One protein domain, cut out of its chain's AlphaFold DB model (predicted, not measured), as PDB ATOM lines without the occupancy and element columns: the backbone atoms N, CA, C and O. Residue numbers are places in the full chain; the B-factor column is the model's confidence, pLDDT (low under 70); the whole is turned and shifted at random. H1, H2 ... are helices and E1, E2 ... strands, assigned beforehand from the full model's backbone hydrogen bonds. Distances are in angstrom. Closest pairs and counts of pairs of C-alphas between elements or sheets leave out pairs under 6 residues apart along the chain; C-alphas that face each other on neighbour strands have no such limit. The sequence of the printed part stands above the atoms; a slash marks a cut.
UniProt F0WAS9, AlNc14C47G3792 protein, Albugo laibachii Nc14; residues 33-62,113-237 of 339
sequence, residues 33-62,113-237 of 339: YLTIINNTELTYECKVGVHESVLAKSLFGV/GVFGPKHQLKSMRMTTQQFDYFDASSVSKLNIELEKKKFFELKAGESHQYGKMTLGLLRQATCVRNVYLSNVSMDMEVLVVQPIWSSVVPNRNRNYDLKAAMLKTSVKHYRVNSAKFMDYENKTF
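AT A GLANCE: This is residues 33 to 62 and 113 to 237 of the 339 residues of the protein "AlNc14C47G3792 protein" of Albugo laibachii Nc14 (UniProt F0WAS9). A long, strongly twisted sheet of E3, E2, E5, E6 and E8 is partly face to face with a smaller sheet of E4, E1 and E7, making a sandwich, two sheets face to face. H2 and H3 pack on one face of the larger sheet, H4 crosses its other face, and two stretches stick out: residues 57 to 62, of which 57 to 60 belong to H1, and residues 232 to 237, of which 232 to 236 belong to H5. The 155 printed residues have eight named strands and five named helices, in the order E1 E2 H1 H2 H3 E3 E4 E5 E6 E7 H4 E8 H5. The larger sheet is antiparallel and the smaller one mixed; the class is mixed, helices and strands. The whole is compact, with a radius of gyration of the C-alphas of 17.2 A and spans of 57 by 42 by 28 A.

IN THESE COORDINATES: E1 is residues 33 to 37, with C-alpha 33 at (39.351, -38.618, -19.600). E2 is 44 to 50, 19.3 A long, and H1 is 52 to 60. After the cut come H2, 117 to 128, 16.4 A, and H3, 136 to 148, 19.7 A. E3 is 152 to 154, E4 159 to 165, E5 170 to 180, 33.3 A, and E6 185 to 197, 36.2 A, beginning at (17.757, -21.155, 6.262). E7 is 205 to 209, H4 210 to 217, E8 220 to 225, and H5 227 to 236, ending at (12.844, -4.777, 9.528).

HOW THE PARTS SIT: In the larger sheet, E5 and E6 form a hairpin, with N 175 and O 191 2.8 A apart. E2 pairs with E5 through N 47 and O 174, 2.9 A, E3 with E2 through N 154 and O 44, 2.8 A, and E8 with E6 through N 222 and O 188, 2.8 A. In the smaller sheet, E1 is antiparallel to E4, with N 162 and O 34 2.8 A apart, and parallel to E7, with N 35 and O 206 2.9 A apart. The two sheets' best planes are 20 degrees apart. H1 and H2 are on the larger sheet. H3 is on it at a height of 8.3 A; its closest C-alphas to E5 are Val 139 and Asn 178, 6.4 A. H4 is on the opposite face from H3, across E6 at 85 degrees on the local plane; the closest C-alphas are Val 193 and Ala 213, 5.6 A. H2 and H3 only just touch, with 3 pairs of C-alphas within 8 A, the closest Thr 127 and Leu 142, 7.7 A. H5 is not on either sheet. Every O i to N i+4 pair is within hydrogen-bond range in H1, H2, H4 and H5, and 8 of 9 in H3.

THE WHOLE: The C-alphas of Pro 202 and Thr 236, the two farthest apart, are 58.9 A apart. Residues 63 to 112 are not printed, and C-alphas 62 and 113 are 19.1 A apart. Of the links printed whole, none is long. The model's pLDDT is under 70 in residues 51 to 62, 113 to 129 and 233 to 237.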
ATOM      1  N   TYR A  33      40.415 -38.415 -20.572       91.00
ATOM      2  CA  TYR A  33      39.351 -38.618 -19.600       91.00
ATOM      3  C   TYR A  33      39.708 -37.930 -18.292       91.00
ATOM      4  O   TYR A  33      40.884 -37.730 -17.962       91.00
ATOM      5  N   LEU A  34      38.675 -37.555 -17.554       91.81
ATOM      6  CA  LEU A  34      38.805 -36.938 -16.251       91.81
ATOM      7  C   LEU A  34      37.903 -37.683 -15.287       91.81
ATOM      8  O   LEU A  34      36.711 -37.797 -15.545       91.81
ATOM      9  N   THR A  35      38.451 -38.130 -14.170       94.56
ATOM     10  CA  THR A  35      37.677 -38.773 -13.113       94.56
ATOM     11  C   THR A  35      37.760 -37.943 -11.851       94.56
ATOM     12  O   THR A  35      38.846 -37.554 -11.419       94.56
ATOM     13  N   ILE A  36      36.602 -37.663 -11.269       95.25
ATOM     14  CA  ILE A  36      36.501 -37.058  -9.948       95.25
ATOM     15  C   ILE A  36      36.159 -38.167  -8.965       95.25
ATOM     16  O   ILE A  36      35.225 -38.930  -9.203       95.25
ATOM     17  N   ILE A  37      36.929 -38.256  -7.887       96.38
ATOM     18  CA  ILE A  37      36.783 -39.279  -6.855       96.38
ATOM     19  C   ILE A  37      36.333 -38.600  -5.566       96.38
ATOM     20  O   ILE A  37      36.995 -37.690  -5.048       96.38
ATOM     21  N   ASN A  38      35.199 -39.044  -5.035       96.25
ATOM     22  CA  ASN A  38      34.675 -38.559  -3.776       96.25
ATOM     23  C   ASN A  38      35.212 -39.387  -2.599       96.25
ATOM     24  O   ASN A  38      34.528 -40.239  -2.050       96.25
ATOM     25  N   ASN A  39      36.433 -39.083  -2.156       94.81
ATOM     26  CA  ASN A  39      37.034 -39.689  -0.954       94.81
ATOM     27  C   ASN A  39      36.541 -39.058   0.364       94.81
ATOM     28  O   ASN A  39      37.258 -39.064   1.367       94.81
ATOM     29  N   THR A  40      35.373 -38.420   0.353       93.75
ATOM     30  CA  THR A  40      34.753 -37.848   1.551       93.75
ATOM     31  C   THR A  40      33.592 -38.728   2.000       93.75
ATOM     32  O   THR A  40      33.079 -39.531   1.227       93.75
ATOM     33  N   GLU A  41      33.160 -38.568   3.248       94.88
ATOM     34  CA  GLU A  41      32.000 -39.279   3.808       94.88
ATOM     35  C   GLU A  41      30.658 -38.685   3.346       94.88
ATOM     36  O   GLU A  41      29.592 -39.161   3.723       94.88
ATOM     37  N   LEU A  42      30.698 -37.610   2.554       94.62
ATOM     38  CA  LEU A  42      29.541 -36.799   2.208       94.62
ATOM     39  C   LEU A  42      29.251 -36.899   0.714       94.62
ATOM     40  O   LEU A  42      30.169 -36.908  -0.101       94.62
ATOM     41  N   THR A  43      27.974 -36.915   0.342       94.50
ATOM     42  CA  THR A  43      27.556 -36.858  -1.063       94.50
ATOM     43  C   THR A  43      27.713 -35.442  -1.608       94.50
ATOM     44  O   THR A  43      27.261 -34.477  -0.987       94.50
ATOM     45  N   TYR A  44      28.332 -35.327  -2.781       94.56
ATOM     46  CA  TYR A  44      28.500 -34.067  -3.499       94.56
ATOM     47  C   TYR A  44      27.942 -34.181  -4.908       94.56
ATOM     48  O   TYR A  44      28.112 -35.195  -5.579       94.56
ATOM     49  N   GLU A  45      27.346 -33.100  -5.389       93.88
ATOM     50  CA  GLU A  45      26.926 -32.988  -6.776       93.88
ATOM     51  C   GLU A  45      27.957 -32.175  -7.548       93.88
ATOM     52  O   GLU A  45      28.189 -31.000  -7.261       93.88
ATOM     53  N   CYS A  46      28.613 -32.805  -8.519       93.12
ATOM     54  CA  CYS A  46      29.779 -32.245  -9.191       93.12
ATOM     55  C   CYS A  46      29.542 -32.028 -10.682       93.12
ATOM     56  O   CYS A  46      29.030 -32.889 -11.405       93.12
ATOM     57  N   LYS A  47      30.025 -30.889 -11.178       91.88
ATOM     58  CA  LYS A  47      30.056 -30.557 -12.603       91.88
ATOM     59  C   LYS A  47      31.427 -30.046 -13.009       91.88
ATOM     60  O   LYS A  47      31.989 -29.167 -12.360       91.88
ATOM     61  N   VAL A  48      31.931 -30.548 -14.134       89.94
ATOM     62  CA  VAL A  48      33.175 -30.070 -14.750       89.94
ATOM     63  C   VAL A  48      32.852 -29.073 -15.856       89.94
ATOM     64  O   VAL A  48      32.086 -29.371 -16.772       89.94
ATOM     65  N   GLY A  49      33.466 -27.897 -15.785       85.25
ATOM     66  CA  GLY A  49      33.368 -26.829 -16.773       85.25
ATOM     67  C   GLY A  49      34.735 -26.331 -17.247       85.25
ATOM     68  O   GLY A  49      35.794 -26.755 -16.774       85.25
ATOM     69  N   VAL A  50      34.704 -25.420 -18.216       77.31
ATOM     70  CA  VAL A  50      35.889 -24.685 -18.677       77.31
ATOM     71  C   VAL A  50      36.250 -23.623 -17.636       77.31
ATOM     72  O   VAL A  50      35.365 -22.997 -17.056       77.31
ATOM     73  N   HIS A  51      37.544 -23.424 -17.383       66.56
ATOM     74  CA  HIS A  51      38.010 -22.450 -16.396       66.56
ATOM     75  C   HIS A  51      37.857 -21.007 -16.914       66.56
ATOM     76  O   HIS A  51      38.550 -20.605 -17.851       66.56
ATOM     77  N   GLU A  52      36.999 -20.196 -16.287       59.66
ATOM     78  CA  GLU A  52      36.689 -18.835 -16.767       59.66
ATOM     79  C   GLU A  52      37.899 -17.894 -16.768       59.66
ATOM     80  O   GLU A  52      38.070 -17.110 -17.698       59.66
ATOM     81  N   SER A  53      38.780 -17.971 -15.761       53.06
ATOM     82  CA  SER A  53      39.906 -17.024 -15.677       53.06
ATOM     83  C   SER A  53      40.970 -17.230 -16.760       53.06
ATOM     84  O   SER A  53      41.725 -16.302 -17.048       53.06
ATOM     85  N   VAL A  54      41.027 -18.419 -17.373       51.50
ATOM     86  CA  VAL A  54      41.950 -18.694 -18.482       51.50
ATOM     87  C   VAL A  54      41.388 -18.130 -19.771       51.50
ATOM     88  O   VAL A  54      42.125 -17.510 -20.526       51.50
ATOM     89  N   LEU A  55      40.079 -18.264 -19.986       50.69
ATOM     90  CA  LEU A  55      39.438 -17.714 -21.170       50.69
ATOM     91  C   LEU A  55      39.381 -16.181 -21.132       50.69
ATOM     92  O   LEU A  55      39.655 -15.532 -22.136       50.69
ATOM     93  N   ALA A  56      39.104 -15.592 -19.962       48.19
ATOM     94  CA  ALA A  56      39.150 -14.142 -19.788       48.19
ATOM     95  C   ALA A  56      40.559 -13.598 -20.071       48.19
ATOM     96  O   ALA A  56      40.720 -12.653 -20.835       48.19
ATOM     97  N   LYS A  57      41.610 -14.224 -19.530       45.44
ATOM     98  CA  LYS A  57      42.980 -13.764 -19.792       45.44
ATOM     99  C   LYS A  57      43.461 -14.059 -21.215       45.44
ATOM    100  O   LYS A  57      44.214 -13.251 -21.746       45.44
ATOM    101  N   SER A  58      43.024 -15.146 -21.856       45.06
ATOM    102  CA  SER A  58      43.431 -15.432 -23.240       45.06
ATOM    103  C   SER A  58      42.715 -14.551 -24.265       45.06
ATOM    104  O   SER A  58      43.283 -14.290 -25.316       45.06
ATOM    105  N   LEU A  59      41.496 -14.083 -23.976       47.31
ATOM    106  CA  LEU A  59      40.763 -13.162 -24.854       47.31
ATOM    107  C   LEU A  59      41.240 -11.710 -24.715       47.31
ATOM    108  O   LEU A  59      41.274 -10.995 -25.710       47.31
ATOM    109  N   PHE A  60      41.646 -11.276 -23.517       41.19
ATOM    110  CA  PHE A  60      42.135  -9.908 -23.285       41.19
ATOM    111  C   PHE A  60      43.663  -9.752 -23.406       41.19
ATOM    112  O   PHE A  60      44.157  -8.631 -23.473       41.19
ATOM    113  N   GLY A  61      44.421 -10.852 -23.467       38.22
ATOM    114  CA  GLY A  61      45.881 -10.840 -23.637       38.22
ATOM    115  C   GLY A  61      46.368 -10.446 -25.037       38.22
ATOM    116  O   GLY A  61      47.567 -10.269 -25.225       38.22
ATOM    117  N   VAL A  62      45.461 -10.270 -26.002       43.09
ATOM    118  CA  VAL A  62      45.766  -9.777 -27.355       43.09
ATOM    119  C   VAL A  62      45.078  -8.436 -27.598       43.09
ATOM    120  O   VAL A  62      44.280  -8.269 -28.515       43.09
ATOM    121  N   GLY A 113      30.037 -17.457 -20.746       31.48
ATOM    122  CA  GLY A 113      29.516 -16.473 -19.784       31.48
ATOM    123  C   GLY A 113      28.448 -16.995 -18.816       31.48
ATOM    124  O   GLY A 113      28.028 -16.268 -17.923       31.48
ATOM    125  N   VAL A 114      27.973 -18.236 -18.982       35.72
ATOM    126  CA  VAL A 114      26.826 -18.764 -18.208       35.72
ATOM    127  C   VAL A 114      27.250 -19.775 -17.134       35.72
ATOM    128  O   VAL A 114      26.506 -20.026 -16.187       35.72
ATOM    129  N   PHE A 115      28.458 -20.340 -17.227       41.34
ATOM    130  CA  PHE A 115      28.851 -21.515 -16.437       41.34
ATOM    131  C   PHE A 115      29.977 -21.292 -15.421       41.34
ATOM    132  O   PHE A 115      30.505 -22.267 -14.885       41.34
ATOM    133  N   GLY A 116      30.294 -20.050 -15.073       42.72
ATOM    134  CA  GLY A 116      31.197 -19.745 -13.970       42.72
ATOM    135  C   GLY A 116      30.676 -20.124 -12.600       42.72
ATOM    136  O   GLY A 116      29.462 -20.102 -12.385       42.72
ATOM    137  N   PRO A 117      31.564 -20.355 -11.615       45.66
ATOM    138  CA  PRO A 117      31.148 -20.543 -10.227       45.66
ATOM    139  C   PRO A 117      30.287 -19.367  -9.734       45.66
ATOM    140  O   PRO A 117      29.316 -19.584  -9.024       45.66
ATOM    141  N   LYS A 118      30.553 -18.126 -10.174       46.69
ATOM    142  CA  LYS A 118      29.744 -16.950  -9.795       46.69
ATOM    143  C   LYS A 118      28.350 -16.930 -10.442       46.69
ATOM    144  O   LYS A 118      27.393 -16.484  -9.813       46.69
ATOM    145  N   HIS A 119      28.214 -17.422 -11.675       52.12
ATOM    146  CA  HIS A 119      26.957 -17.380 -12.433       52.12
ATOM    147  C   HIS A 119      26.064 -18.602 -12.183       52.12
ATOM    148  O   HIS A 119      24.845 -18.452 -12.075       52.12
ATOM    149  N   GLN A 120      26.646 -19.789 -11.990       55.12
ATOM    150  CA  GLN A 120      25.888 -20.986 -11.609       55.12
ATOM    151  C   GLN A 120      25.228 -20.814 -10.235       55.12
ATOM    152  O   GLN A 120      24.057 -21.166 -10.067       55.12
ATOM    153  N   LEU A 121      25.923 -20.152  -9.301       56.75
ATOM    154  CA  LEU A 121      25.364 -19.778  -8.001       56.75
ATOM    155  C   LEU A 121      24.215 -18.773  -8.121       56.75
ATOM    156  O   LEU A 121      23.252 -18.878  -7.372       56.75
ATOM    157  N   LYS A 122      24.251 -17.841  -9.087       62.56
ATOM    158  CA  LYS A 122      23.139 -16.899  -9.308       62.56
ATOM    159  C   LYS A 122      21.854 -17.634  -9.679       62.56
ATOM    160  O   LYS A 122      20.805 -17.331  -9.125       62.56
ATOM    161  N   SER A 123      21.931 -18.614 -10.579       61.78
ATOM    162  CA  SER A 123      20.748 -19.392 -10.955       61.78
ATOM    163  C   SER A 123      20.231 -20.240  -9.792       61.78
ATOM    164  O   SER A 123      19.026 -20.285  -9.587       61.78
ATOM    165  N   MET A 124      21.112 -20.858  -8.999       60.34
ATOM    166  CA  MET A 124      20.684 -21.593  -7.800       60.34
ATOM    167  C   MET A 124      20.058 -20.674  -6.752       60.34
ATOM    168  O   MET A 124      19.031 -21.026  -6.187       60.34
ATOM    169  N   ARG A 125      20.601 -19.465  -6.573       63.72
ATOM    170  CA  ARG A 125      20.031 -18.446  -5.687       63.72
ATOM    171  C   ARG A 125      18.618 -18.038  -6.109       63.72
ATOM    172  O   ARG A 125      17.740 -17.925  -5.261       63.72
ATOM    173  N   MET A 126      18.390 -17.855  -7.410       63.22
ATOM    174  CA  MET A 126      17.054 -17.552  -7.942       63.22
ATOM    175  C   MET A 126      16.083 -18.712  -7.693       63.22
ATOM    176  O   MET A 126      14.961 -18.474  -7.269       63.22
ATOM    177  N   THR A 127      16.517 -19.962  -7.881       67.19
ATOM    178  CA  THR A 127      15.698 -21.140  -7.549       67.19
ATOM    179  C   THR A 127      15.389 -21.201  -6.052       67.19
ATOM    180  O   THR A 127      14.258 -21.474  -5.673       67.19
ATOM    181  N   THR A 128      16.350 -20.889  -5.178       66.56
ATOM    182  CA  THR A 128      16.111 -20.903  -3.726       66.56
ATOM    183  C   THR A 128      15.154 -19.805  -3.258       66.56
ATOM    184  O   THR A 128      14.424 -20.008  -2.296       66.56
ATOM    185  N   GLN A 129      15.105 -18.673  -3.967       68.38
ATOM    186  CA  GLN A 129      14.138 -17.595  -3.723       68.38
ATOM    187  C   GLN A 129      12.705 -17.960  -4.133       68.38
ATOM    188  O   GLN A 129      11.787 -17.216  -3.822       68.38
ATOM    189  N   GLN A 130      12.486 -19.084  -4.819       73.50
ATOM    190  CA  GLN A 130      11.131 -19.571  -5.097       73.50
ATOM    191  C   GLN A 130      10.514 -20.295  -3.894       73.50
ATOM    192  O   GLN A 130       9.330 -20.620  -3.923       73.50
ATOM    193  N   PHE A 131      11.301 -20.575  -2.851       77.44
ATOM    194  CA  PHE A 131      10.808 -21.227  -1.647       77.44
ATOM    195  C   PHE A 131      10.511 -20.189  -0.565       77.44
ATOM    196  O   PHE A 131      11.413 -19.523  -0.048       77.44
ATOM    197  N   ASP A 132       9.238 -20.098  -0.183       80.44
ATOM    198  CA  ASP A 132       8.804 -19.299   0.968       80.44
ATOM    199  C   ASP A 132       9.378 -19.857   2.275       80.44
ATOM    200  O   ASP A 132       9.822 -19.108   3.149       80.44
ATOM    201  N   TYR A 133       9.435 -21.185   2.367       82.06
ATOM    202  CA  TYR A 133      10.045 -21.938   3.452       82.06
ATOM    203  C   TYR A 133      10.831 -23.119   2.895       82.06
ATOM    204  O   TYR A 133      10.445 -23.736   1.898       82.06
ATOM    205  N   PHE A 134      11.930 -23.445   3.561       84.19
ATOM    206  CA  PHE A 134      12.653 -24.676   3.321       84.19
ATOM    207  C   PHE A 134      12.043 -25.810   4.137       84.19
ATOM    208  O   PHE A 134      11.685 -25.659   5.303       84.19
ATOM    209  N   ASP A 135      11.979 -26.974   3.524       85.69
ATOM    210  CA  ASP A 135      11.634 -28.233   4.162       85.69
ATOM    211  C   ASP A 135      12.687 -29.279   3.756       85.69
ATOM    212  O   ASP A 135      13.496 -29.038   2.851       85.69
ATOM    213  N   ALA A 136      12.683 -30.453   4.385       81.62
ATOM    214  CA  ALA A 136      13.532 -31.575   3.989       81.62
ATOM    215  C   ALA A 136      13.377 -31.902   2.489       81.62
ATOM    216  O   ALA A 136      14.355 -32.213   1.808       81.62
ATOM    217  N   SER A 137      12.168 -31.734   1.939       86.19
ATOM    218  CA  SER A 137      11.886 -31.906   0.510       86.19
ATOM    219  C   SER A 137      12.513 -30.836  -0.400       86.19
ATOM    220  O   SER A 137      12.712 -31.082  -1.595       86.19
ATOM    221  N   SER A 138      12.862 -29.656   0.127       84.12
ATOM    222  CA  SER A 138      13.484 -28.574  -0.649       84.12
ATOM    223  C   SER A 138      14.887 -28.944  -1.123       84.12
ATOM    224  O   SER A 138      15.259 -28.586  -2.240       84.12
ATOM    225  N   VAL A 139      15.640 -29.713  -0.327       84.88
ATOM    226  CA  VAL A 139      16.968 -30.218  -0.722       84.88
ATOM    227  C   VAL A 139      16.844 -31.110  -1.953       84.88
ATOM    228  O   VAL A 139      17.520 -30.877  -2.949       84.88
ATOM    229  N   SER A 140      15.905 -32.058  -1.939       86.19
ATOM    230  CA  SER A 140      15.658 -32.948  -3.077       86.19
ATOM    231  C   SER A 140      15.253 -32.180  -4.337       86.19
ATOM    232  O   SER A 140      15.723 -32.491  -5.428       86.19
ATOM    233  N   LYS A 141      14.427 -31.131  -4.211       85.56
ATOM    234  CA  LYS A 141      14.062 -30.268  -5.350       85.56
ATOM    235  C   LYS A 141      15.274 -29.540  -5.932       85.56
ATOM    236  O   LYS A 141      15.390 -29.434  -7.151       85.56
ATOM    237  N   LEU A 142      16.179 -29.056  -5.083       84.50
ATOM    238  CA  LEU A 142      17.415 -28.408  -5.532       84.50
ATOM    239  C   LEU A 142      18.359 -29.392  -6.222       84.50
ATOM    240  O   LEU A 142      18.950 -29.033  -7.238       84.50
ATOM    241  N   ASN A 143      18.450 -30.619  -5.719       85.69
ATOM    242  CA  ASN A 143      19.235 -31.692  -6.327       85.69
ATOM    243  C   ASN A 143      18.691 -32.067  -7.718       85.69
ATOM    244  O   ASN A 143      19.445 -32.163  -8.680       85.69
ATOM    245  N   ILE A 144      17.365 -32.135  -7.888       86.38
ATOM    246  CA  ILE A 144      16.740 -32.328  -9.213       86.38
ATOM    247  C   ILE A 144      17.094 -31.173 -10.170       86.38
ATOM    248  O   ILE A 144      17.383 -31.384 -11.350       86.38
ATOM    249  N   GLU A 145      17.082 -29.926  -9.693       84.69
ATOM    250  CA  GLU A 145      17.471 -28.761 -10.504       84.69
ATOM    251  C   GLU A 145      18.967 -28.747 -10.858       84.69
ATOM    252  O   GLU A 145      19.363 -28.275 -11.930       84.69
ATOM    253  N   LEU A 146      19.815 -29.284  -9.985       85.06
ATOM    254  CA  LEU A 146      21.233 -29.496 -10.248       85.06
ATOM    255  C   LEU A 146      21.453 -30.603 -11.288       85.06
ATOM    256  O   LEU A 146      22.212 -30.403 -12.243       85.06
ATOM    257  N   GLU A 147      20.727 -31.713 -11.195       85.88
ATOM    258  CA  GLU A 147      20.754 -32.791 -12.189       85.88
ATOM    259  C   GLU A 147      20.358 -32.270 -13.581       85.88
ATOM    260  O   GLU A 147      21.074 -32.480 -14.571       85.88
ATOM    261  N   LYS A 148      19.294 -31.455 -13.663       87.50
ATOM    262  CA  LYS A 148      18.898 -30.750 -14.902       87.50
ATOM    263  C   LYS A 148      20.035 -29.902 -15.475       87.50
ATOM    264  O   LYS A 148      20.192 -29.805 -16.695       87.50
ATOM    265  N   LYS A 149      20.878 -29.322 -14.616       82.50
ATOM    266  CA  LYS A 149      22.063 -28.533 -14.991       82.50
ATOM    267  C   LYS A 149      23.302 -29.372 -15.304       82.50
ATOM    268  O   LYS A 149      24.367 -28.782 -15.533       82.50
ATOM    269  N   LYS A 150      23.174 -30.699 -15.401       88.31
ATOM    270  CA  LYS A 150      24.264 -31.658 -15.660       88.31
ATOM    271  C   LYS A 150      25.281 -31.732 -14.522       88.31
ATOM    272  O   LYS A 150      26.476 -31.894 -14.777       88.31
ATOM    273  N   PHE A 151      24.824 -31.557 -13.288       90.00
ATOM    274  CA  PHE A 151      25.578 -32.024 -12.135       90.00
ATOM    275  C   PHE A 151      25.331 -33.518 -11.965       90.00
ATOM    276  O   PHE A 151      24.230 -34.001 -12.213       90.00
ATOM    277  N   PHE A 152      26.381 -34.236 -11.593       93.06
ATOM    278  CA  PHE A 152      26.307 -35.658 -11.298       93.06
ATOM    279  C   PHE A 152      26.428 -35.840  -9.795       93.06
ATOM    280  O   PHE A 152      27.332 -35.268  -9.183       93.06
ATOM    281  N   GLU A 153      25.527 -36.627  -9.221       94.62
ATOM    282  CA  GLU A 153      25.624 -37.059  -7.833       94.62
ATOM    283  C   GLU A 153      26.800 -38.037  -7.693       94.62
ATOM    284  O   GLU A 153      26.878 -39.035  -8.410       94.62
ATOM    285  N   LEU A 154      27.740 -37.725  -6.801       94.81
ATOM    286  CA  LEU A 154      28.831 -38.607  -6.397       94.81
ATOM    287  C   LEU A 154      28.662 -38.915  -4.912       94.81
ATOM    288  O   LEU A 154      28.897 -38.044  -4.062       94.81
ATOM    289  N   LYS A 155      28.296 -40.153  -4.580       96.62
ATOM    290  CA  LYS A 155      28.192 -40.584  -3.181       96.62
ATOM    291  C   LYS A 155      29.574 -40.768  -2.563       96.62
ATOM    292  O   LYS A 155      30.600 -40.717  -3.243       96.62
ATOM    293  N   ALA A 156      29.598 -40.949  -1.249       95.75
ATOM    294  CA  ALA A 156      30.822 -41.228  -0.514       95.75
ATOM    295  C   ALA A 156      31.526 -42.479  -1.067       95.75
ATOM    296  O   ALA A 156      30.905 -43.527  -1.228       95.75
ATOM    297  N   GLY A 157      32.817 -42.363  -1.372       94.69
ATOM    298  CA  GLY A 157      33.633 -43.437  -1.945       94.69
ATOM    299  C   GLY A 157      33.404 -43.708  -3.436       94.69
ATOM    300  O   GLY A 157      34.120 -44.522  -4.016       94.69
ATOM    301  N   GLU A 158      32.450 -43.034  -4.083       96.50
ATOM    302  CA  GLU A 158      32.208 -43.197  -5.515       96.50
ATOM    303  C   GLU A 158      33.128 -42.306  -6.355       96.50
ATOM    304  O   GLU A 158      33.671 -41.288  -5.916       96.50
ATOM    305  N   SER A 159      33.283 -42.686  -7.620       95.19
ATOM    306  CA  SER A 159      33.988 -41.882  -8.607       95.19
ATOM    307  C   SER A 159      33.170 -41.761  -9.880       95.19
ATOM    308  O   SER A 159      32.463 -42.689 -10.271       95.19
ATOM    309  N   HIS A 160      33.277 -40.612 -10.535       95.25
ATOM    310  CA  HIS A 160      32.610 -40.364 -11.803       95.25
ATOM    311  C   HIS A 160      33.630 -39.981 -12.866       95.25
ATOM    312  O   HIS A 160      34.335 -38.971 -12.744       95.25
ATOM    313  N   GLN A 161      33.697 -40.791 -13.924       94.75
ATOM    314  CA  GLN A 161      34.492 -40.493 -15.103       94.75
ATOM    315  C   GLN A 161      33.673 -39.644 -16.073       94.75
ATOM    316  O   GLN A 161      32.700 -40.096 -16.674       94.75
ATOM    317  N   TYR A 162      34.117 -38.412 -16.272       90.69
ATOM    318  CA  TYR A 162      33.574 -37.532 -17.288       90.69
ATOM    319  C   TYR A 162      34.062 -37.961 -18.678       90.69
ATOM    320  O   TYR A 162      35.195 -38.422 -18.851       90.69
ATOM    321  N   GLY A 163      33.193 -37.782 -19.678       87.62
ATOM    322  CA  GLY A 163      33.460 -38.153 -21.070       87.62
ATOM    323  C   GLY A 163      34.667 -37.438 -21.691       87.62
ATOM    324  O   GLY A 163      35.278 -36.566 -21.079       87.62
ATOM    325  N   LYS A 164      35.009 -37.799 -22.935       87.69
ATOM    326  CA  LYS A 164      36.218 -37.308 -23.618       87.69
ATOM    327  C   LYS A 164      36.318 -35.780 -23.622       87.69
ATOM    328  O   LYS A 164      35.435 -35.060 -24.084       87.69
ATOM    329  N   MET A 165      37.457 -35.309 -23.142       83.50
ATOM    330  CA  MET A 165      37.811 -33.917 -22.931       83.50
ATOM    331  C   MET A 165      38.971 -33.522 -23.852       83.50
ATOM    332  O   MET A 165      39.944 -34.262 -23.968       83.50
ATOM    333  N   THR A 166      38.916 -32.344 -24.482       82.00
ATOM    334  CA  THR A 166      40.039 -31.769 -25.244       82.00
ATOM    335  C   THR A 166      41.326 -31.765 -24.418       82.00
ATOM    336  O   THR A 166      41.301 -31.404 -23.235       82.00
ATOM    337  N   LEU A 167      42.427 -32.185 -25.042       83.44
ATOM    338  CA  LEU A 167      43.755 -32.308 -24.440       83.44
ATOM    339  C   LEU A 167      44.335 -30.940 -24.060       83.44
ATOM    340  O   LEU A 167      44.055 -29.944 -24.720       83.44
ATOM    341  N   GLY A 168      45.137 -30.898 -22.994       77.38
ATOM    342  CA  GLY A 168      45.887 -29.708 -22.573       77.38
ATOM    343  C   GLY A 168      45.060 -28.489 -22.134       77.38
ATOM    344  O   GLY A 168      45.634 -27.427 -21.915       77.38
ATOM    345  N   LEU A 169      43.737 -28.609 -21.984       81.06
ATOM    346  CA  LEU A 169      42.884 -27.510 -21.533       81.06
ATOM    347  C   LEU A 169      42.760 -27.480 -20.010       81.06
ATOM    348  O   LEU A 169      42.534 -28.509 -19.362       81.06
ATOM    349  N   LEU A 170      42.822 -26.265 -19.457       84.31
ATOM    350  CA  LEU A 170      42.512 -26.014 -18.057       84.31
ATOM    351  C   LEU A 170      40.999 -26.069 -17.833       84.31
ATOM    352  O   LEU A 170      40.215 -25.374 -18.484       84.31
ATOM    353  N   ARG A 171      40.594 -26.879 -16.868       86.25
ATOM    354  CA  ARG A 171      39.213 -27.051 -16.437       86.25
ATOM    355  C   ARG A 171      39.070 -26.731 -14.963       86.25
ATOM    356  O   ARG A 171      40.046 -26.611 -14.217       86.25
ATOM    357  N   GLN A 172      37.819 -26.599 -14.567       88.12
ATOM    358  CA  GLN A 172      37.397 -26.368 -13.202       88.12
ATOM    359  C   GLN A 172      36.237 -27.309 -12.915       88.12
ATOM    360  O   GLN A 172      35.314 -27.397 -13.725       88.12
ATOM    361  N   ALA A 173      36.268 -28.001 -11.781       89.38
ATOM    362  CA  ALA A 173      35.080 -28.679 -11.286       89.38
ATOM    363  C   ALA A 173      34.482 -27.886 -10.134       89.38
ATOM    364  O   ALA A 173      35.203 -27.383  -9.270       89.38
ATOM    365  N   THR A 174      33.163 -27.781 -10.134       89.81
ATOM    366  CA  THR A 174      32.396 -27.203  -9.039       89.81
ATOM    367  C   THR A 174      31.552 -28.321  -8.462       89.81
ATOM    368  O   THR A 174      30.721 -28.893  -9.166       89.81
ATOM    369  N   CYS A 175      31.802 -28.636  -7.201       91.75
ATOM    370  CA  CYS A 175      31.034 -29.584  -6.417       91.75
ATOM    371  C   CYS A 175      30.215 -28.813  -5.390       91.75
ATOM    372  O   CYS A 175      30.718 -27.885  -4.755       91.75
ATOM    373  N   VAL A 176      28.949 -29.174  -5.257       91.75
ATOM    374  CA  VAL A 176      27.995 -28.504  -4.382       91.75
ATOM    375  C   VAL A 176      27.365 -29.533  -3.465       91.75
ATOM    376  O   VAL A 176      27.080 -30.656  -3.878       91.75
ATOM    377  N   ARG A 177      27.148 -29.141  -2.216       92.44
ATOM    378  CA  ARG A 177      26.354 -29.888  -1.253       92.44
ATOM    379  C   ARG A 177      25.419 -28.938  -0.529       92.44
ATOM    380  O   ARG A 177      25.768 -27.818  -0.180       92.44
ATOM    381  N   ASN A 178      24.213 -29.422  -0.326       89.25
ATOM    382  CA  ASN A 178      23.069 -28.669   0.135       89.25
ATOM    383  C   ASN A 178      22.633 -29.265   1.476       89.25
ATOM    384  O   ASN A 178      22.255 -30.433   1.532       89.25
ATOM    385  N   VAL A 179      22.716 -28.492   2.556       89.88
ATOM    386  CA  VAL A 179      22.415 -28.940   3.921       89.88
ATOM    387  C   VAL A 179      21.262 -28.120   4.476       89.88
ATOM    388  O   VAL A 179      21.360 -26.908   4.656       89.88
ATOM    389  N   TYR A 180      20.152 -28.794   4.762       89.19
ATOM    390  CA  TYR A 180      19.027 -28.184   5.457       89.19
ATOM    391  C   TYR A 180      19.425 -27.836   6.897       89.19
ATOM    392  O   TYR A 180      19.895 -28.707   7.628       89.19
ATOM    393  N   LEU A 181      19.248 -26.572   7.292       89.00
ATOM    394  CA  LEU A 181      19.498 -26.122   8.664       89.00
ATOM    395  C   LEU A 181      18.187 -25.864   9.405       89.00
ATOM    396  O   LEU A 181      17.993 -26.357  10.513       89.00
ATOM    397  N   SER A 182      17.298 -25.070   8.808       88.94
ATOM    398  CA  SER A 182      16.011 -24.697   9.392       88.94
ATOM    399  C   SER A 182      14.973 -24.405   8.312       88.94
ATOM    400  O   SER A 182      15.278 -24.330   7.123       88.94
ATOM    401  N   ASN A 183      13.730 -24.165   8.724       87.69
ATOM    402  CA  ASN A 183      12.643 -23.826   7.807       87.69
ATOM    403  C   ASN A 183      12.839 -22.505   7.042       87.69
ATOM    404  O   ASN A 183      12.138 -22.241   6.069       87.69
ATOM    405  N   VAL A 184      13.775 -21.665   7.475       86.31
ATOM    406  CA  VAL A 184      14.060 -20.354   6.878       86.31
ATOM    407  C   VAL A 184      15.488 -20.232   6.367       86.31
ATOM    408  O   VAL A 184      15.807 -19.250   5.703       86.31
ATOM    409  N   SER A 185      16.352 -21.210   6.651       84.56
ATOM    410  CA  SER A 185      17.757 -21.155   6.262       84.56
ATOM    411  C   SER A 185      18.313 -22.511   5.850       84.56
ATOM    412  O   SER A 185      17.972 -23.562   6.390       84.56
ATOM    413  N   MET A 186      19.223 -22.468   4.893       85.62
ATOM    414  CA  MET A 186      19.909 -23.618   4.337       85.62
ATOM    415  C   MET A 186      21.390 -23.277   4.173       85.62
ATOM    416  O   MET A 186      21.722 -22.136   3.852       85.62
ATOM    417  N   ASP A 187      22.284 -24.233   4.410       86.12
ATOM    418  CA  ASP A 187      23.711 -24.069   4.123       86.12
ATOM    419  C   ASP A 187      24.058 -24.743   2.801       86.12
ATOM    420  O   ASP A 187      23.750 -25.911   2.566       86.12
ATOM    421  N   MET A 188      24.700 -23.987   1.925       86.06
ATOM    422  CA  MET A 188      25.165 -24.452   0.633       86.06
ATOM    423  C   MET A 188      26.691 -24.471   0.651       86.06
ATOM    424  O   MET A 188      27.355 -23.436   0.572       86.06
ATOM    425  N   GLU A 189      27.249 -25.670   0.737       89.06
ATOM    426  CA  GLU A 189      28.680 -25.925   0.659       89.06
ATOM    427  C   GLU A 189      29.102 -25.984  -0.809       89.06
ATOM    428  O   GLU A 189      28.592 -26.781  -1.596       89.06
ATOM    429  N   VAL A 190      30.064 -25.154  -1.193       88.31
ATOM    430  CA  VAL A 190      30.598 -25.095  -2.552       88.31
ATOM    431  C   VAL A 190      32.093 -25.348  -2.498       88.31
ATOM    432  O   VAL A 190      32.868 -24.561  -1.946       88.31
ATOM    433  N   LEU A 191      32.501 -26.441  -3.127       89.75
ATOM    434  CA  LEU A 191      33.887 -26.824  -3.312       89.75
ATOM    435  C   LEU A 191      34.277 -26.613  -4.771       89.75
ATOM    436  O   LEU A 191      33.698 -27.191  -5.690       89.75
ATOM    437  N   VAL A 192      35.306 -25.802  -4.986       88.06
ATOM    438  CA  VAL A 192      35.882 -25.598  -6.313       88.06
ATOM    439  C   VAL A 192      37.186 -26.375  -6.416       88.06
ATOM    440  O   VAL A 192      38.152 -26.080  -5.710       88.06
ATOM    441  N   VAL A 193      37.235 -27.332  -7.336       86.06
ATOM    442  CA  VAL A 193      38.432 -28.108  -7.660       86.06
ATOM    443  C   VAL A 193      39.128 -27.444  -8.847       86.06
ATOM    444  O   VAL A 193      38.653 -27.494  -9.986       86.06
ATOM    445  N   GLN A 194      40.253 -26.786  -8.571       83.44
ATOM    446  CA  GLN A 194      41.075 -26.102  -9.571       83.44
ATOM    447  C   GLN A 194      42.568 -26.106  -9.181       83.44
ATOM    448  O   GLN A 194      42.897 -26.108  -7.990       83.44
ATOM    449  N   PRO A 195      43.493 -26.038 -10.154       78.44
ATOM    450  CA  PRO A 195      43.281 -26.253 -11.586       78.44
ATOM    451  C   PRO A 195      43.138 -27.745 -11.924       78.44
ATOM    452  O   PRO A 195      43.866 -28.575 -11.382       78.44
ATOM    453  N   ILE A 196      42.250 -28.077 -12.862       80.12
ATOM    454  CA  ILE A 196      42.149 -29.423 -13.434       80.12
ATOM    455  C   ILE A 196      42.765 -29.392 -14.822       80.12
ATOM    456  O   ILE A 196      42.211 -28.825 -15.757       80.12
ATOM    457  N   TRP A 197      43.918 -30.021 -14.968       81.75
ATOM    458  CA  TRP A 197      44.552 -30.185 -16.265       81.75
ATOM    459  C   TRP A 197      44.035 -31.452 -16.924       81.75
ATOM    460  O   TRP A 197      44.211 -32.545 -16.370       81.75
ATOM    461  N   SER A 198      43.451 -31.317 -18.115       80.38
ATOM    462  CA  SER A 198      43.244 -32.480 -18.971       80.38
ATOM    463  C   SER A 198      44.604 -33.045 -19.396       80.38
ATOM    464  O   SER A 198      45.617 -32.338 -19.436       80.38
ATOM    465  N   SER A 199      44.677 -34.357 -19.618       79.88
ATOM    466  CA  SER A 199      45.941 -34.960 -20.040       79.88
ATOM    467  C   SER A 199      46.326 -34.431 -21.425       79.88
ATOM    468  O   SER A 199      45.466 -34.244 -22.278       79.88
ATOM    469  N   VAL A 200      47.621 -34.196 -21.645       81.81
ATOM    470  CA  VAL A 200      48.175 -33.887 -22.978       81.81
ATOM    471  C   VAL A 200      48.245 -35.157 -23.832       81.81
ATOM    472  O   VAL A 200      48.144 -35.104 -25.049       81.81
ATOM    473  N   VAL A 201      48.365 -36.317 -23.178       84.12
ATOM    474  CA  VAL A 201      48.388 -37.626 -23.833       84.12
ATOM    475  C   VAL A 201      46.950 -38.091 -24.104       84.12
ATOM    476  O   VAL A 201      46.141 -38.078 -23.163       84.12
ATOM    477  N   PRO A 202      46.633 -38.513 -25.342       85.19
ATOM    478  CA  PRO A 202      45.318 -39.022 -25.721       85.19
ATOM    479  C   PRO A 202      44.940 -40.278 -24.935       85.19
ATOM    480  O   PRO A 202      45.803 -41.053 -24.534       85.19
ATOM    481  N   ASN A 203      43.639 -40.481 -24.720       84.94
ATOM    482  CA  ASN A 203      43.064 -41.645 -24.033       84.94
ATOM    483  C   ASN A 203      43.542 -41.859 -22.581       84.94
ATOM    484  O   ASN A 203      43.221 -42.869 -21.963       84.94
ATOM    485  N   ARG A 204      44.290 -40.913 -22.007       88.19
ATOM    486  CA  ARG A 204      44.738 -40.993 -20.618       88.19
ATOM    487  C   ARG A 204      43.669 -40.432 -19.688       88.19
ATOM    488  O   ARG A 204      43.122 -39.359 -19.949       88.19
ATOM    489  N   ASN A 205      43.421 -41.132 -18.588       91.31
ATOM    490  CA  ASN A 205      42.567 -40.665 -17.506       91.31
ATOM    491  C   ASN A 205      43.395 -39.941 -16.437       91.31
ATOM    492  O   ASN A 205      44.510 -40.365 -16.118       91.31
ATOM    493  N   ARG A 206      42.864 -38.850 -15.886       90.38
ATOM    494  CA  ARG A 206      43.423 -38.189 -14.701       90.38
ATOM    495  C   ARG A 206      42.399 -38.181 -13.583       90.38
ATOM    496  O   ARG A 206      41.260 -37.776 -13.801       90.38
ATOM    497  N   ASN A 207      42.848 -38.576 -12.402       93.56
ATOM    498  CA  ASN A 207      42.016 -38.696 -11.218       93.56
ATOM    499  C   ASN A 207      42.234 -37.487 -10.308       93.56
ATOM    500  O   ASN A 207      43.369 -37.035 -10.147       93.56
ATOM    501  N   TYR A 208      41.151 -36.969  -9.739       92.62
ATOM    502  CA  TYR A 208      41.175 -35.847  -8.807       92.62
ATOM    503  C   TYR A 208      40.320 -36.167  -7.590       92.62
ATOM    504  O   TYR A 208      39.116 -36.394  -7.716       92.62
ATOM    505  N   ASP A 209      40.944 -36.126  -6.418       93.75
ATOM    506  CA  ASP A 209      40.285 -36.433  -5.155       93.75
ATOM    507  C   ASP A 209      39.665 -35.180  -4.530       93.75
ATOM    508  O   ASP A 209      40.340 -34.162  -4.336       93.75
ATOM    509  N   LEU A 210      38.393 -35.268  -4.133       93.00
ATOM    510  CA  LEU A 210      37.693 -34.167  -3.455       93.00
ATOM    511  C   LEU A 210      38.377 -33.776  -2.147       93.00
ATOM    512  O   LEU A 210      38.586 -32.592  -1.898       93.00
ATOM    513  N   LYS A 211      38.779 -34.755  -1.332       92.69
ATOM    514  CA  LYS A 211      39.419 -34.506  -0.031       92.69
ATOM    515  C   LYS A 211      40.711 -33.695  -0.175       92.69
ATOM    516  O   LYS A 211      40.920 -32.735   0.562       92.69
ATOM    517  N   ALA A 212      41.538 -34.029  -1.168       90.88
ATOM    518  CA  ALA A 212      42.753 -33.275  -1.471       90.88
ATOM    519  C   ALA A 212      42.431 -31.853  -1.962       90.88
ATOM    520  O   ALA A 212      43.099 -30.890  -1.584       90.88
ATOM    521  N   ALA A 213      41.374 -31.700  -2.765       89.50
ATOM    522  CA  ALA A 213      40.919 -30.391  -3.215       89.50
ATOM    523  C   ALA A 213      40.410 -29.514  -2.058       89.50
ATOM    524  O   ALA A 213      40.778 -28.345  -1.997       89.50
ATOM    525  N   MET A 214      39.646 -30.069  -1.110       89.94
ATOM    526  CA  MET A 214      39.139 -29.343   0.067       89.94
ATOM    527  C   MET A 214      40.267 -28.739   0.902       89.94
ATOM    528  O   MET A 214      40.170 -27.584   1.314       89.94
ATOM    529  N   LEU A 215      41.349 -29.497   1.109       88.94
ATOM    530  CA  LEU A 215      42.534 -29.023   1.829       88.94
ATOM    531  C   LEU A 215      43.235 -27.872   1.098       88.94
ATOM    532  O   LEU A 215      43.811 -26.995   1.734       88.94
ATOM    533  N   LYS A 216      43.174 -27.857  -0.237       87.00
ATOM    534  CA  LYS A 216      43.865 -26.868  -1.065       87.00
ATOM    535  C   LYS A 216      43.068 -25.581  -1.278       87.00
ATOM    536  O   LYS A 216      43.649 -24.501  -1.245       87.00
ATOM    537  N   THR A 217      41.778 -25.677  -1.594       80.00
ATOM    538  CA  THR A 217      40.975 -24.531  -2.060       80.00
ATOM    539  C   THR A 217      39.991 -24.000  -1.029       80.00
ATOM    540  O   THR A 217      39.416 -22.938  -1.270       80.00
ATOM    541  N   SER A 218      39.865 -24.662   0.128       80.44
ATOM    542  CA  SER A 218      38.854 -24.427   1.167       80.44
ATOM    543  C   SER A 218      37.412 -24.597   0.668       80.44
ATOM    544  O   SER A 218      37.069 -24.293  -0.476       80.44
ATOM    545  N   VAL A 219      36.540 -25.100   1.541       87.56
ATOM    546  CA  VAL A 219      35.102 -25.190   1.260       87.56
ATOM    547  C   VAL A 219      34.469 -23.840   1.560       87.56
ATOM    548  O   VAL A 219      34.687 -23.273   2.631       87.56
ATOM    549  N   LYS A 220      33.681 -23.316   0.621       85.50
ATOM    550  CA  LYS A 220      32.921 -22.083   0.831       85.50
ATOM    551  C   LYS A 220      31.518 -22.430   1.288       85.50
ATOM    552  O   LYS A 220      30.829 -23.175   0.603       85.50
ATOM    553  N   HIS A 221      31.106 -21.861   2.410       85.00
ATOM    554  CA  HIS A 221      29.758 -22.013   2.941       85.00
ATOM    555  C   HIS A 221      28.937 -20.779   2.583       85.00
ATOM    556  O   HIS A 221      29.359 -19.645   2.837       85.00
ATOM    557  N   TYR A 222      27.783 -20.996   1.968       82.19
ATOM    558  CA  TYR A 222      26.828 -19.954   1.633       82.19
ATOM    559  C   TYR A 222      25.529 -20.234   2.371       82.19
ATOM    560  O   TYR A 222      24.795 -21.155   2.020       82.19
ATOM    561  N   ARG A 223      25.209 -19.393   3.356       80.88
ATOM    562  CA  ARG A 223      23.884 -19.418   3.966       80.88
ATOM    563  C   ARG A 223      22.872 -18.828   2.988       80.88
ATOM    564  O   ARG A 223      23.015 -17.690   2.538       80.88
ATOM    565  N   VAL A 224      21.861 -19.615   2.668       80.19
ATOM    566  CA  VAL A 224      20.745 -19.243   1.812       80.19
ATOM    567  C   VAL A 224      19.506 -19.139   2.685       80.19
ATOM    568  O   VAL A 224      19.110 -20.113   3.320       80.19
ATOM    569  N   ASN A 225      18.904 -17.956   2.717       82.69
ATOM    570  CA  ASN A 225      17.671 -17.714   3.455       82.69
ATOM    571  C   ASN A 225      16.459 -17.831   2.525       82.69
ATOM    572  O   ASN A 225      16.573 -17.586   1.319       82.69
ATOM    573  N   SER A 226      15.309 -18.204   3.084       81.94
ATOM    574  CA  SER A 226      14.060 -18.314   2.330       81.94
ATOM    575  C   SER A 226      13.548 -16.934   1.916       81.94
ATOM    576  O   SER A 226      13.902 -15.916   2.523       81.94
ATOM    577  N   ALA A 227      12.704 -16.882   0.885       80.00
ATOM    578  CA  ALA A 227      12.155 -15.617   0.394       80.00
ATOM    579  C   ALA A 227      11.401 -14.866   1.493       80.00
ATOM    580  O   ALA A 227      11.646 -13.687   1.734       80.00
ATOM    581  N   LYS A 228      10.576 -15.594   2.250       79.75
ATOM    582  CA  LYS A 228       9.788 -15.015   3.330       79.75
ATOM    583  C   LYS A 228      10.652 -14.466   4.465       79.75
ATOM    584  O   LYS A 228      10.328 -13.423   5.019       79.75
ATOM    585  N   PHE A 229      11.770 -15.122   4.790       80.19
ATOM    586  CA  PHE A 229      12.729 -14.591   5.763       80.19
ATOM    587  C   PHE A 229      13.364 -13.288   5.273       80.19
ATOM    588  O   PHE A 229      13.425 -12.317   6.023       80.19
ATOM    589  N   MET A 230      13.763 -13.239   4.000       74.19
ATOM    590  CA  MET A 230      14.293 -12.018   3.395       74.19
ATOM    591  C   MET A 230      13.252 -10.896   3.351       74.19
ATOM    592  O   MET A 230      13.622  -9.744   3.533       74.19
ATOM    593  N   ASP A 231      11.967 -11.198   3.157       77.75
ATOM    594  CA  ASP A 231      10.900 -10.193   3.200       77.75
ATOM    595  C   ASP A 231      10.694  -9.623   4.606       77.75
ATOM    596  O   ASP A 231      10.466  -8.421   4.752       77.75
ATOM    597  N   TYR A 232      10.791 -10.457   5.647       72.69
ATOM    598  CA  TYR A 232      10.763  -9.985   7.032       72.69
ATOM    599  C   TYR A 232      12.004  -9.156   7.361       72.69
ATOM    600  O   TYR A 232      11.867  -8.058   7.897       72.69
ATOM    601  N   GLU A 233      13.203  -9.617   7.007       68.00
ATOM    602  CA  GLU A 233      14.430  -8.861   7.268       68.00
ATOM    603  C   GLU A 233      14.490  -7.570   6.456       68.00
ATOM    604  O   GLU A 233      14.819  -6.541   7.017       68.00
ATOM    605  N   ASN A 234      14.092  -7.552   5.186       61.50
ATOM    606  CA  ASN A 234      14.120  -6.335   4.370       61.50
ATOM    607  C   ASN A 234      13.088  -5.290   4.837       61.50
ATOM    608  O   ASN A 234      13.300  -4.090   4.687       61.50
ATOM    609  N   LYS A 235      11.981  -5.731   5.453       55.16
ATOM    610  CA  LYS A 235      11.014  -4.839   6.116       55.16
ATOM    611  C   LYS A 235      11.484  -4.351   7.492       55.16
ATOM    612  O   LYS A 235      11.007  -3.314   7.939       55.16
ATOM    613  N   THR A 236      12.397  -5.068   8.148       49.72
ATOM    614  CA  THR A 236      12.844  -4.777   9.528       49.72
ATOM    615  C   THR A 236      14.255  -4.167   9.587       49.72
ATOM    616  O   THR A 236      14.598  -3.474  10.536       49.72
ATOM    617  N   PHE A 237      15.062  -4.382   8.553       43.03
ATOM    618  CA  PHE A 237      16.463  -4.000   8.414       43.03
ATOM    619  C   PHE A 237      16.745  -3.672   6.942       43.03
ATOM    620  O   PHE A 237      17.187  -4.500   6.144       43.03
TER     621      PHE A 237